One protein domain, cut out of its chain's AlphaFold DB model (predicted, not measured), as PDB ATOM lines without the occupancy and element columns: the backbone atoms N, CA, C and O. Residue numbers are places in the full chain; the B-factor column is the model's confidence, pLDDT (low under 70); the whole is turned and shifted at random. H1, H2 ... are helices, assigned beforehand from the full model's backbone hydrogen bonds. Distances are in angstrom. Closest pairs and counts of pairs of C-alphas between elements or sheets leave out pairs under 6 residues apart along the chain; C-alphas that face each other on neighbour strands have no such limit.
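This is residues 94 to 171 of the 174 residues of the protein "Ubiquitin-protein ligase" of Nosema apis BRL 01 (UniProt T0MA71). Two helices of equal residue count, H2 and H3, come together near their joined ends as an open V, and the short helices H1 and H4 lie across its open side, making a loose ring of four helices with few contacts between them. H5 lies away from this ring, and residues 162 to 171, of which 162 to 170 belong to H5, stick out free. The printed part has 78 residues with five named helices in the order H1, H2, H3, H4, H5 and no named strand; the class is all helix, with 44 of the 78 residues in helices. The whole is compact by its radius of gyration of the C-alphas, 12.7 A, and spans 34 by 26 by 22 A.

H2, residues 111 to 122, is 16.8 A from first to last C-alpha and begins with C-alpha 111 at (44.034, 46.816, 35.456). H3, residues 125 to 136, is 16.0 A long. H1, residues 94 to 98, begins with C-alpha 94 at (35.512, 31.735, 37.777) and is 6.2 A long. H4, residues 146 to 149, is 5.2 A long. H5, residues 160 to 170, is 15.1 A long and ends with C-alpha 170 at (63.235, 36.676, 28.296).

H2 and H3 are close but not clearly touching; their closest C-alphas, those of Val 120 and Lys 128, are 6.8 A apart. They run opposite ways at a steep tilt of 47 degrees. H1 is close to H2 but not clearly touching, the closest C-alphas being those of Lys 97 and Trp 117 at 7.9 A. H3 and H4 are close but not clearly touching, with the C-alphas of Thr 136 and Cys 149 closest at 7.1 A. H1 and H4 only just touch, with 3 pairs of C-alphas within 8 A; the closest are those of Trp 96 and Ile 146, 5.8 A apart. H1 and H3 are apart, and so are H2 and H4. H5 touches no helix; it is apart from H2 only just, at 8.2 A, and apart from H3 and H4. In H1, H2, H3 and H5 every O i to N i+4 pair is within hydrogen-bond range; H4 is too short for such a pair, and its one O i to N i+3 pair is within range.

The two C-alphas farthest apart, those of Gly 144 and Asp 169, are 36.5 A apart. The printed part has no cut. The link from H1 to H2, residues 99 to 110, is long, and the link from H2 to H3 is tight. The mean pLDDT of the printed part is 72.4, and 27 residues are under 70: residue 139, residues 143 to 144 and residues 148 to 171. The mean pLDDT of H5 is 51.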
ATOM      1  N   GLN A  94      36.109  30.995  36.677       87.81
ATOM      2  CA  GLN A  94      35.512  31.735  37.777       87.81
ATOM      3  C   GLN A  94      35.949  31.149  39.120       87.81
ATOM      4  O   GLN A  94      36.385  31.896  39.995       87.81
ATOM      5  N   ASP A  95      35.941  29.819  39.244       85.50
ATOM      6  CA  ASP A  95      36.524  29.119  40.395       85.50
ATOM      7  C   ASP A  95      38.014  29.479  40.555       85.50
ATOM      8  O   ASP A  95      38.493  29.749  41.658       85.50
ATOM      9  N   TRP A  96      38.746  29.593  39.440       86.56
ATOM     10  CA  TRP A  96      40.153  29.998  39.452       86.56
ATOM     11  C   TRP A  96      40.338  31.398  40.043       86.56
ATOM     12  O   TRP A  96      41.147  31.585  40.957       86.56
ATOM     13  N   LYS A  97      39.563  32.375  39.566       86.25
ATOM     14  CA  LYS A  97      39.581  33.750  40.075       86.25
ATOM     15  C   LYS A  97      39.276  33.801  41.565       86.25
ATOM     16  O   LYS A  97      40.057  34.378  42.315       86.25
ATOM     17  N   THR A  98      38.194  33.146  41.995       86.00
ATOM     18  CA  THR A  98      37.726  33.164  43.391       86.00
ATOM     19  C   THR A  98      38.786  32.669  44.374       86.00
ATOM     20  O   THR A  98      38.919  33.219  45.465       86.00
ATOM     21  N   TYR A  99      39.567  31.653  43.998       82.94
ATOM     22  CA  TYR A  99      40.609  31.089  44.864       82.94
ATOM     23  C   TYR A  99      42.020  31.632  44.583       82.94
ATOM     24  O   TYR A  99      42.999  31.152  45.162       82.94
ATOM     25  N   THR A 100      42.149  32.655  43.733       82.75
ATOM     26  CA  THR A 100      43.420  33.340  43.489       82.75
ATOM     27  C   THR A 100      43.658  34.424  44.536       82.75
ATOM     28  O   THR A 100      42.859  35.338  44.699       82.75
ATOM     29  N   LYS A 101      44.805  34.359  45.222       80.00
ATOM     30  CA  LYS A 101      45.261  35.425  46.124       80.00
ATOM     31  C   LYS A 101      46.200  36.388  45.402       80.00
ATOM     32  O   LYS A 101      47.205  35.965  44.816       80.00
ATOM     33  N   TYR A 102      45.885  37.673  45.499       80.31
ATOM     34  CA  TYR A 102      46.687  38.776  44.976       80.31
ATOM     35  C   TYR A 102      47.637  39.309  46.061       80.31
ATOM     36  O   TYR A 102      47.304  39.311  47.245       80.31
ATOM     37  N   TYR A 103      48.849  39.703  45.667       77.56
ATOM     38  CA  TYR A 103      49.920  40.182  46.556       77.56
ATOM     39  C   TYR A 103      50.578  41.425  45.943       77.56
ATOM     40  O   TYR A 103      50.483  41.611  44.735       77.56
ATOM     41  N   ASN A 104      51.331  42.201  46.732       71.25
ATOM     42  CA  ASN A 104      52.087  43.387  46.285       71.25
ATOM     43  C   ASN A 104      51.199  44.462  45.632       71.25
ATOM     44  O   ASN A 104      51.401  44.803  44.468       71.25
ATOM     45  N   ASP A 105      50.218  44.954  46.388       78.94
ATOM     46  CA  ASP A 105      49.302  46.050  46.024       78.94
ATOM     47  C   ASP A 105      48.360  45.779  44.840       78.94
ATOM     48  O   ASP A 105      47.580  46.649  44.464       78.94
ATOM     49  N   PHE A 106      48.371  44.565  44.285       76.38
ATOM     50  CA  PHE A 106      47.354  44.139  43.331       76.38
ATOM     51  C   PHE A 106      46.070  43.732  44.051       76.38
ATOM     52  O   PHE A 106      46.092  42.965  45.017       76.38
ATOM     53  N   SER A 107      44.954  44.202  43.515       81.81
ATOM     54  CA  SER A 107      43.594  43.814  43.875       81.81
ATOM     55  C   SER A 107      42.871  43.239  42.657       81.81
ATOM     56  O   SER A 107      43.352  43.355  41.529       81.81
ATOM     57  N   GLU A 108      41.705  42.630  42.864       80.94
ATOM     58  CA  GLU A 108      40.900  42.075  41.768       80.94
ATOM     59  C   GLU A 108      40.518  43.139  40.721       80.94
ATOM     60  O   GLU A 108      40.396  42.834  39.537       80.94
ATOM     61  N   GLU A 109      40.418  44.403  41.139       87.62
ATOM     62  CA  GLU A 109      40.083  45.555  40.295       87.62
ATOM     63  C   GLU A 109      41.290  46.167  39.569       87.62
ATOM     64  O   GLU A 109      41.123  47.049  38.726       87.62
ATOM     65  N   SER A 110      42.515  45.737  39.887       86.88
ATOM     66  CA  SER A 110      43.720  46.269  39.245       86.88
ATOM     67  C   SER A 110      43.717  45.955  37.748       86.88
ATOM     68  O   SER A 110      43.414  44.831  37.338       86.88
ATOM     69  N   PHE A 111      44.090  46.934  36.918       87.19
ATOM     70  CA  PHE A 111      44.034  46.816  35.456       87.19
ATOM     71  C   PHE A 111      44.788  45.585  34.937       87.19
ATOM     72  O   PHE A 111      44.311  44.896  34.034       87.19
ATOM     73  N   GLU A 112      45.938  45.271  35.530       83.94
ATOM     74  CA  GLU A 112      46.756  44.111  35.190       83.94
ATOM     75  C   GLU A 112      46.037  42.792  35.490       83.94
ATOM     76  O   GLU A 112      46.127  41.854  34.699       83.94
ATOM     77  N   ILE A 113      45.295  42.722  36.601       85.44
ATOM     78  CA  ILE A 113      44.529  41.537  37.006       85.44
ATOM     79  C   ILE A 113      43.335  41.333  36.078       85.44
ATOM     80  O   ILE A 113      43.148  40.240  35.541       85.44
ATOM     81  N   VAL A 114      42.570  42.397  35.833       88.06
ATOM     82  CA  VAL A 114      41.419  42.375  34.921       88.06
ATOM     83  C   VAL A 114      41.859  41.975  33.510       88.06
ATOM     84  O   VAL A 114      41.252  41.101  32.888       88.06
ATOM     85  N   SER A 115      42.958  42.555  33.020       85.62
ATOM     86  CA  SER A 115      43.507  42.250  31.694       85.62
ATOM     87  C   SER A 115      44.017  40.814  31.599       85.62
ATOM     88  O   SER A 115      43.726  40.128  30.620       85.62
ATOM     89  N   PHE A 116      44.733  40.328  32.620       87.38
ATOM     90  CA  PHE A 116      45.197  38.942  32.680       87.38
ATOM     91  C   PHE A 116      44.027  37.967  32.546       87.38
ATOM     92  O   PHE A 116      44.048  37.083  31.690       87.38
ATOM     93  N   TRP A 117      42.977  38.155  33.342       89.12
ATOM     94  CA  TRP A 117      41.828  37.262  33.312       89.12
ATOM     95  C   TRP A 117      41.025  37.342  32.016       89.12
ATOM     96  O   TRP A 117      40.601  36.300  31.524       89.12
ATOM     97  N   SER A 118      40.877  38.532  31.431       89.81
ATOM     98  CA  SER A 118      40.256  38.701  30.111       89.81
ATOM     99  C   SER A 118      41.000  37.902  29.030       89.81
ATOM    100  O   SER A 118      40.390  37.212  28.213       89.81
ATOM    101  N   ILE A 119      42.336  37.901  29.058       91.12
ATOM    102  CA  ILE A 119      43.149  37.083  28.145       91.12
ATOM    103  C   ILE A 119      42.928  35.586  28.409       91.12
ATOM    104  O   ILE A 119      42.700  34.820  27.471       91.12
ATOM    105  N   VAL A 120      42.956  35.162  29.677       90.19
ATOM    106  CA  VAL A 120      42.781  33.752  30.060       90.19
ATOM    107  C   VAL A 120      41.397  33.223  29.687       90.19
ATOM    108  O   VAL A 120      41.287  32.081  29.244       90.19
ATOM    109  N   GLU A 121      40.339  34.022  29.806       90.81
ATOM    110  CA  GLU A 121      38.988  33.638  29.380       90.81
ATOM    111  C   GLU A 121      38.927  33.308  27.885       90.81
ATOM    112  O   GLU A 121      38.290  32.321  27.502       90.81
ATOM    113  N   ASN A 122      39.672  34.058  27.071       91.12
ATOM    114  CA  ASN A 122      39.749  33.895  25.620       91.12
ATOM    115  C   ASN A 122      40.704  32.779  25.158       91.12
ATOM    116  O   ASN A 122      40.741  32.452  23.971       91.12
ATOM    117  N   PHE A 123      41.468  32.156  26.059       88.94
ATOM    118  CA  PHE A 123      42.327  31.028  25.696       88.94
ATOM    119  C   PHE A 123      41.529  29.787  25.281       88.94
ATOM    120  O   PHE A 123      40.493  29.445  25.868       88.94
ATOM    121  N   SER A 124      42.083  29.048  24.312       85.69
ATOM    122  CA  SER A 124      41.644  27.680  24.033       85.69
ATOM    123  C   SER A 124      41.869  26.792  25.260       85.69
ATOM    124  O   SER A 124      42.672  27.104  26.146       85.69
ATOM    125  N   TYR A 125      41.172  25.658  25.313       82.94
ATOM    126  CA  TYR A 125      41.306  24.710  26.418       82.94
ATOM    127  C   TYR A 125      42.761  24.261  26.634       82.94
ATOM    128  O   TYR A 125      43.235  24.246  27.769       82.94
ATOM    129  N   ASP A 126      43.503  24.004  25.554       82.62
ATOM    130  CA  ASP A 126      44.911  23.602  25.632       82.62
ATOM    131  C   ASP A 126      45.798  24.681  26.260       82.62
ATOM    132  O   ASP A 126      46.685  24.372  27.055       82.62
ATOM    133  N   TYR A 127      45.562  25.958  25.937       86.50
ATOM    134  CA  TYR A 127      46.305  27.060  26.549       86.50
ATOM    135  C   TYR A 127      45.921  27.267  28.016       86.50
ATOM    136  O   TYR A 127      46.809  27.492  28.840       86.50
ATOM    137  N   LYS A 128      44.638  27.110  28.371       86.81
ATOM    138  CA  LYS A 128      44.186  27.115  29.773       86.81
ATOM    139  C   LYS A 128      44.857  25.996  30.570       86.81
ATOM    140  O   LYS A 128      45.369  26.260  31.652       86.81
ATOM    141  N   LEU A 129      44.929  24.783  30.019       82.62
ATOM    142  CA  LEU A 129      45.618  23.644  30.638       82.62
ATOM    143  C   LEU A 129      47.112  23.892  30.822       82.62
ATOM    144  O   LEU A 129      47.633  23.642  31.904       82.62
ATOM    145  N   LYS A 130      47.801  24.404  29.795       83.56
ATOM    146  CA  LYS A 130      49.230  24.737  29.887       83.56
ATOM    147  C   LYS A 130      49.493  25.794  30.954       83.56
ATOM    148  O   LYS A 130      50.424  25.648  31.739       83.56
ATOM    149  N   LEU A 131      48.670  26.842  31.003       86.50
ATOM    150  CA  LEU A 131      48.782  27.875  32.029       86.50
ATOM    151  C   LEU A 131      48.499  27.307  33.424       86.50
ATOM    152  O   LEU A 131      49.207  27.626  34.376       86.50
ATOM    153  N   PHE A 132      47.487  26.450  33.548       82.12
ATOM    154  CA  PHE A 132      47.128  25.810  34.807       82.12
ATOM    155  C   PHE A 132      48.238  24.880  35.306       82.12
ATOM    156  O   PHE A 132      48.603  24.937  36.479       82.12
ATOM    157  N   GLU A 133      48.834  24.083  34.421       80.25
ATOM    158  CA  GLU A 133      50.003  23.257  34.722       80.25
ATOM    159  C   GLU A 133      51.204  24.116  35.113       80.25
ATOM    160  O   GLU A 133      51.864  23.831  36.108       80.25
ATOM    161  N   TYR A 134      51.454  25.209  34.393       80.81
ATOM    162  CA  TYR A 134      52.512  26.153  34.742       80.81
ATOM    163  C   TYR A 134      52.304  26.768  36.135       80.81
ATOM    164  O   TYR A 134      53.264  27.027  36.863       80.81
ATOM    165  N   TRP A 135      51.050  27.006  36.523       77.56
ATOM    166  CA  TRP A 135      50.712  27.619  37.802       77.56
ATOM    167  C   TRP A 135      50.723  26.635  38.973       77.56
ATOM    168  O   TRP A 135      51.205  26.978  40.051       77.56
ATOM    169  N   THR A 136      50.210  25.424  38.764       73.38
ATOM    170  CA  THR A 136      49.970  24.430  39.823       73.38
ATOM    171  C   THR A 136      50.982  23.286  39.842       73.38
ATOM    172  O   THR A 136      51.023  22.521  40.803       73.38
ATOM    173  N   GLY A 137      51.778  23.125  38.784       73.06
ATOM    174  CA  GLY A 137      52.618  21.947  38.558       73.06
ATOM    175  C   GLY A 137      51.832  20.683  38.186       73.06
ATOM    176  O   GLY A 137      52.416  19.603  38.133       73.06
ATOM    177  N   SER A 138      50.519  20.783  37.949       71.81
ATOM    178  CA  SER A 138      49.637  19.652  37.654       71.81
ATOM    179  C   SER A 138      48.818  19.896  36.390       71.81
ATOM    180  O   SER A 138      48.180  20.931  36.234       71.81
ATOM    181  N   LYS A 139      48.734  18.884  35.518       67.94
ATOM    182  CA  LYS A 139      47.791  18.868  34.381       67.94
ATOM    183  C   LYS A 139      46.348  18.555  34.788       67.94
ATOM    184  O   LYS A 139      45.460  18.562  33.942       67.94
ATOM    185  N   LYS A 140      46.115  18.199  36.053       72.88
ATOM    186  CA  LYS A 140      44.807  17.778  36.566       72.88
ATOM    187  C   LYS A 140      44.300  18.765  37.604       72.88
ATOM    188  O   LYS A 140      44.966  18.984  38.618       72.88
ATOM    189  N   VAL A 141      43.098  19.285  37.368       75.31
ATOM    190  CA  VAL A 141      42.325  19.999  38.386       75.31
ATOM    191  C   VAL A 141      41.849  18.968  39.422       75.31
ATOM    192  O   VAL A 141      41.274  17.948  39.030       75.31
ATOM    193  N   PRO A 142      42.109  19.163  40.726       71.94
ATOM    194  CA  PRO A 142      41.651  18.256  41.767       71.94
ATOM    195  C   PRO A 142      40.131  18.111  41.785       71.94
ATOM    196  O   PRO A 142      39.386  19.041  41.468       71.94
ATOM    197  N   TYR A 143      39.666  16.950  42.246       65.50
ATOM    198  CA  TYR A 143      38.252  16.748  42.530       65.50
ATOM    199  C   TYR A 143      37.780  17.792  43.557       65.50
ATOM    200  O   TYR A 143      38.369  17.928  44.634       65.50
ATOM    201  N   GLY A 144      36.750  18.564  43.204       67.19
ATOM    202  CA  GLY A 144      36.257  19.695  43.998       67.19
ATOM    203  C   GLY A 144      36.806  21.073  43.605       67.19
ATOM    204  O   GLY A 144      36.488  22.034  44.301       67.19
ATOM    205  N   GLY A 145      37.578  21.184  42.520       72.62
ATOM    206  CA  GLY A 145      37.979  22.465  41.929       72.62
ATOM    207  C   GLY A 145      39.303  23.019  42.453       72.62
ATOM    208  O   GLY A 145      40.072  22.351  43.151       72.62
ATOM    209  N   ILE A 146      39.572  24.272  42.105       76.38
ATOM    210  CA  ILE A 146      40.845  24.970  42.309       76.38
ATOM    211  C   ILE A 146      41.111  25.246  43.787       76.38
ATOM    212  O   ILE A 146      42.267  25.231  44.214       76.38
ATOM    213  N   LYS A 147      40.059  25.336  44.609       73.06
ATOM    214  CA  LYS A 147      40.173  25.369  46.077       73.06
ATOM    215  C   LYS A 147      41.034  24.235  46.641       73.06
ATOM    216  O   LYS A 147      41.750  24.416  47.621       73.06
ATOM    217  N   ASN A 148      40.993  23.065  46.000       69.94
ATOM    218  CA  ASN A 148      41.689  21.864  46.448       69.94
ATOM    219  C   ASN A 148      43.097  21.724  45.850       69.94
ATOM    220  O   ASN A 148      43.819  20.801  46.229       69.94
ATOM    221  N   CYS A 149      43.525  22.640  44.970       66.50
ATOM    222  CA  CYS A 149      44.926  22.753  44.549       66.50
ATOM    223  C   CYS A 149      45.830  23.216  45.708       66.50
ATOM    224  O   CYS A 149      47.034  22.973  45.701       66.50
ATOM    225  N   ILE A 150      45.244  23.850  46.729       59.00
ATOM    226  CA  ILE A 150      45.921  24.585  47.804       59.00
ATOM    227  C   ILE A 150      46.140  23.695  49.039       59.00
ATOM    228  O   ILE A 150      45.770  24.052  50.152       59.00
ATOM    229  N   LYS A 151      46.708  22.494  48.875       52.59
ATOM    230  CA  LYS A 151      47.045  21.639  50.039       52.59
ATOM    231  C   LYS A 151      48.407  21.941  50.661       52.59
ATOM    232  O   LYS A 151      48.653  21.525  51.783       52.59
ATOM    233  N   ASN A 152      49.258  22.707  49.980       43.53
ATOM    234  CA  ASN A 152      50.527  23.175  50.523       43.53
ATOM    235  C   ASN A 152      50.573  24.696  50.392       43.53
ATOM    236  O   ASN A 152      50.643  25.215  49.280       43.53
ATOM    237  N   GLU A 153      50.576  25.408  51.519       44.38
ATOM    238  CA  GLU A 153      50.599  26.877  51.659       44.38
ATOM    239  C   GLU A 153      51.763  27.595  50.938       44.38
ATOM    240  O   GLU A 153      51.932  28.804  51.064       44.38
ATOM    241  N   LYS A 154      52.598  26.875  50.181       42.06
ATOM    242  CA  LYS A 154      53.833  27.401  49.602       42.06
ATOM    243  C   LYS A 154      53.684  28.045  48.231       42.06
ATOM    244  O   LYS A 154      54.549  28.840  47.893       42.06
ATOM    245  N   PHE A 155      52.640  27.776  47.451       49.34
ATOM    246  CA  PHE A 155      52.534  28.383  46.119       49.34
ATOM    247  C   PHE A 155      51.092  28.531  45.648       49.34
ATOM    248  O   PHE A 155      50.635  27.737  44.844       49.34
ATOM    249  N   VAL A 156      50.408  29.591  46.084       48.41
ATOM    250  CA  VAL A 156      49.392  30.265  45.255       48.41
ATOM    251  C   VAL A 156      49.413  31.757  45.584       48.41
ATOM    252  O   VAL A 156      48.556  32.301  46.275       48.41
ATOM    253  N   GLY A 157      50.474  32.417  45.129       48.47
ATOM    254  CA  GLY A 157      50.508  33.863  45.002       48.47
ATOM    255  C   GLY A 157      50.942  34.217  43.600       48.47
ATOM    256  O   GLY A 157      52.053  33.891  43.177       48.47
ATOM    257  N   LEU A 158      50.042  34.845  42.855       49.41
ATOM    258  CA  LEU A 158      50.344  35.402  41.549       49.41
ATOM    259  C   LEU A 158      51.206  36.653  41.776       49.41
ATOM    260  O   LEU A 158      50.704  37.759  41.929       49.41
ATOM    261  N   ASN A 159      52.533  36.486  41.826       52.81
ATOM    262  CA  ASN A 159      53.466  37.614  41.747       52.81
ATOM    263  C   ASN A 159      53.571  38.049  40.276       52.81
ATOM    264  O   ASN A 159      54.552  37.766  39.582       52.81
ATOM    265  N   ILE A 160      52.484  38.652  39.795       52.28
ATOM    266  CA  ILE A 160      52.251  39.004  38.390       52.28
ATOM    267  C   ILE A 160      53.344  39.935  37.884       52.28
ATOM    268  O   ILE A 160      53.919  39.680  36.830       52.28
ATOM    269  N   LYS A 161      53.755  40.910  38.698       49.03
ATOM    270  CA  LYS A 161      54.847  41.826  38.355       49.03
ATOM    271  C   LYS A 161      56.172  41.097  38.119       49.03
ATOM    272  O   LYS A 161      56.828  41.340  37.118       49.03
ATOM    273  N   LYS A 162      56.566  40.160  38.988       53.19
ATOM    274  CA  LYS A 162      57.868  39.478  38.854       53.19
ATOM    275  C   LYS A 162      57.891  38.465  37.702       53.19
ATOM    276  O   LYS A 162      58.929  38.296  37.072       53.19
ATOM    277  N   LYS A 163      56.762  37.801  37.418       51.47
ATOM    278  CA  LYS A 163      56.671  36.770  36.367       51.47
ATOM    279  C   LYS A 163      56.387  37.332  34.972       51.47
ATOM    280  O   LYS A 163      56.957  36.815  34.019       51.47
ATOM    281  N   ILE A 164      55.575  38.388  34.845       51.56
ATOM    282  CA  ILE A 164      55.381  39.079  33.560       51.56
ATOM    283  C   ILE A 164      56.666  39.798  33.152       51.56
ATOM    284  O   ILE A 164      57.071  39.662  32.005       51.56
ATOM    285  N   MET A 165      57.357  40.474  34.079       48.09
ATOM    286  CA  MET A 165      58.648  41.102  33.763       48.09
ATOM    287  C   MET A 165      59.685  40.049  33.356       48.09
ATOM    288  O   MET A 165      60.280  40.190  32.304       48.09
ATOM    289  N   ALA A 166      59.796  38.915  34.061       53.41
ATOM    290  CA  ALA A 166      60.681  37.821  33.632       53.41
ATOM    291  C   ALA A 166      60.321  37.237  32.245       53.41
ATOM    292  O   ALA A 166      61.202  36.828  31.489       53.41
ATOM    293  N   TYR A 167      59.033  37.182  31.894       48.84
ATOM    294  CA  TYR A 167      58.587  36.737  30.572       48.84
ATOM    295  C   TYR A 167      58.910  37.764  29.475       48.84
ATOM    296  O   TYR A 167      59.423  37.387  28.426       48.84
ATOM    297  N   LEU A 168      58.669  39.052  29.728       48.72
ATOM    298  CA  LEU A 168      59.002  40.135  28.800       48.72
ATOM    299  C   LEU A 168      60.522  40.278  28.631       48.72
ATOM    300  O   LEU A 168      60.994  40.361  27.503       48.72
ATOM    301  N   ASP A 169      61.290  40.189  29.716       53.28
ATOM    302  CA  ASP A 169      62.757  40.249  29.708       53.28
ATOM    303  C   ASP A 169      63.375  39.059  28.952       53.28
ATOM    304  O   ASP A 169      64.377  39.207  28.257       53.28
ATOM    305  N   SER A 170      62.765  37.868  29.029       51.75
ATOM    306  CA  SER A 170      63.235  36.676  28.296       51.75
ATOM    307  C   SER A 170      62.884  36.671  26.803       51.75
ATOM    308  O   SER A 170      63.424  35.849  26.066       51.75
ATOM    309  N   HIS A 171      62.018  37.582  26.347       54.56
ATOM    310  CA  HIS A 171      61.550  37.660  24.957       54.56
ATOM    311  C   HIS A 171      61.821  39.026  24.299       54.56
ATOM    312  O   HIS A 171      61.295  39.301  23.225       54.56
TER     313      HIS A 171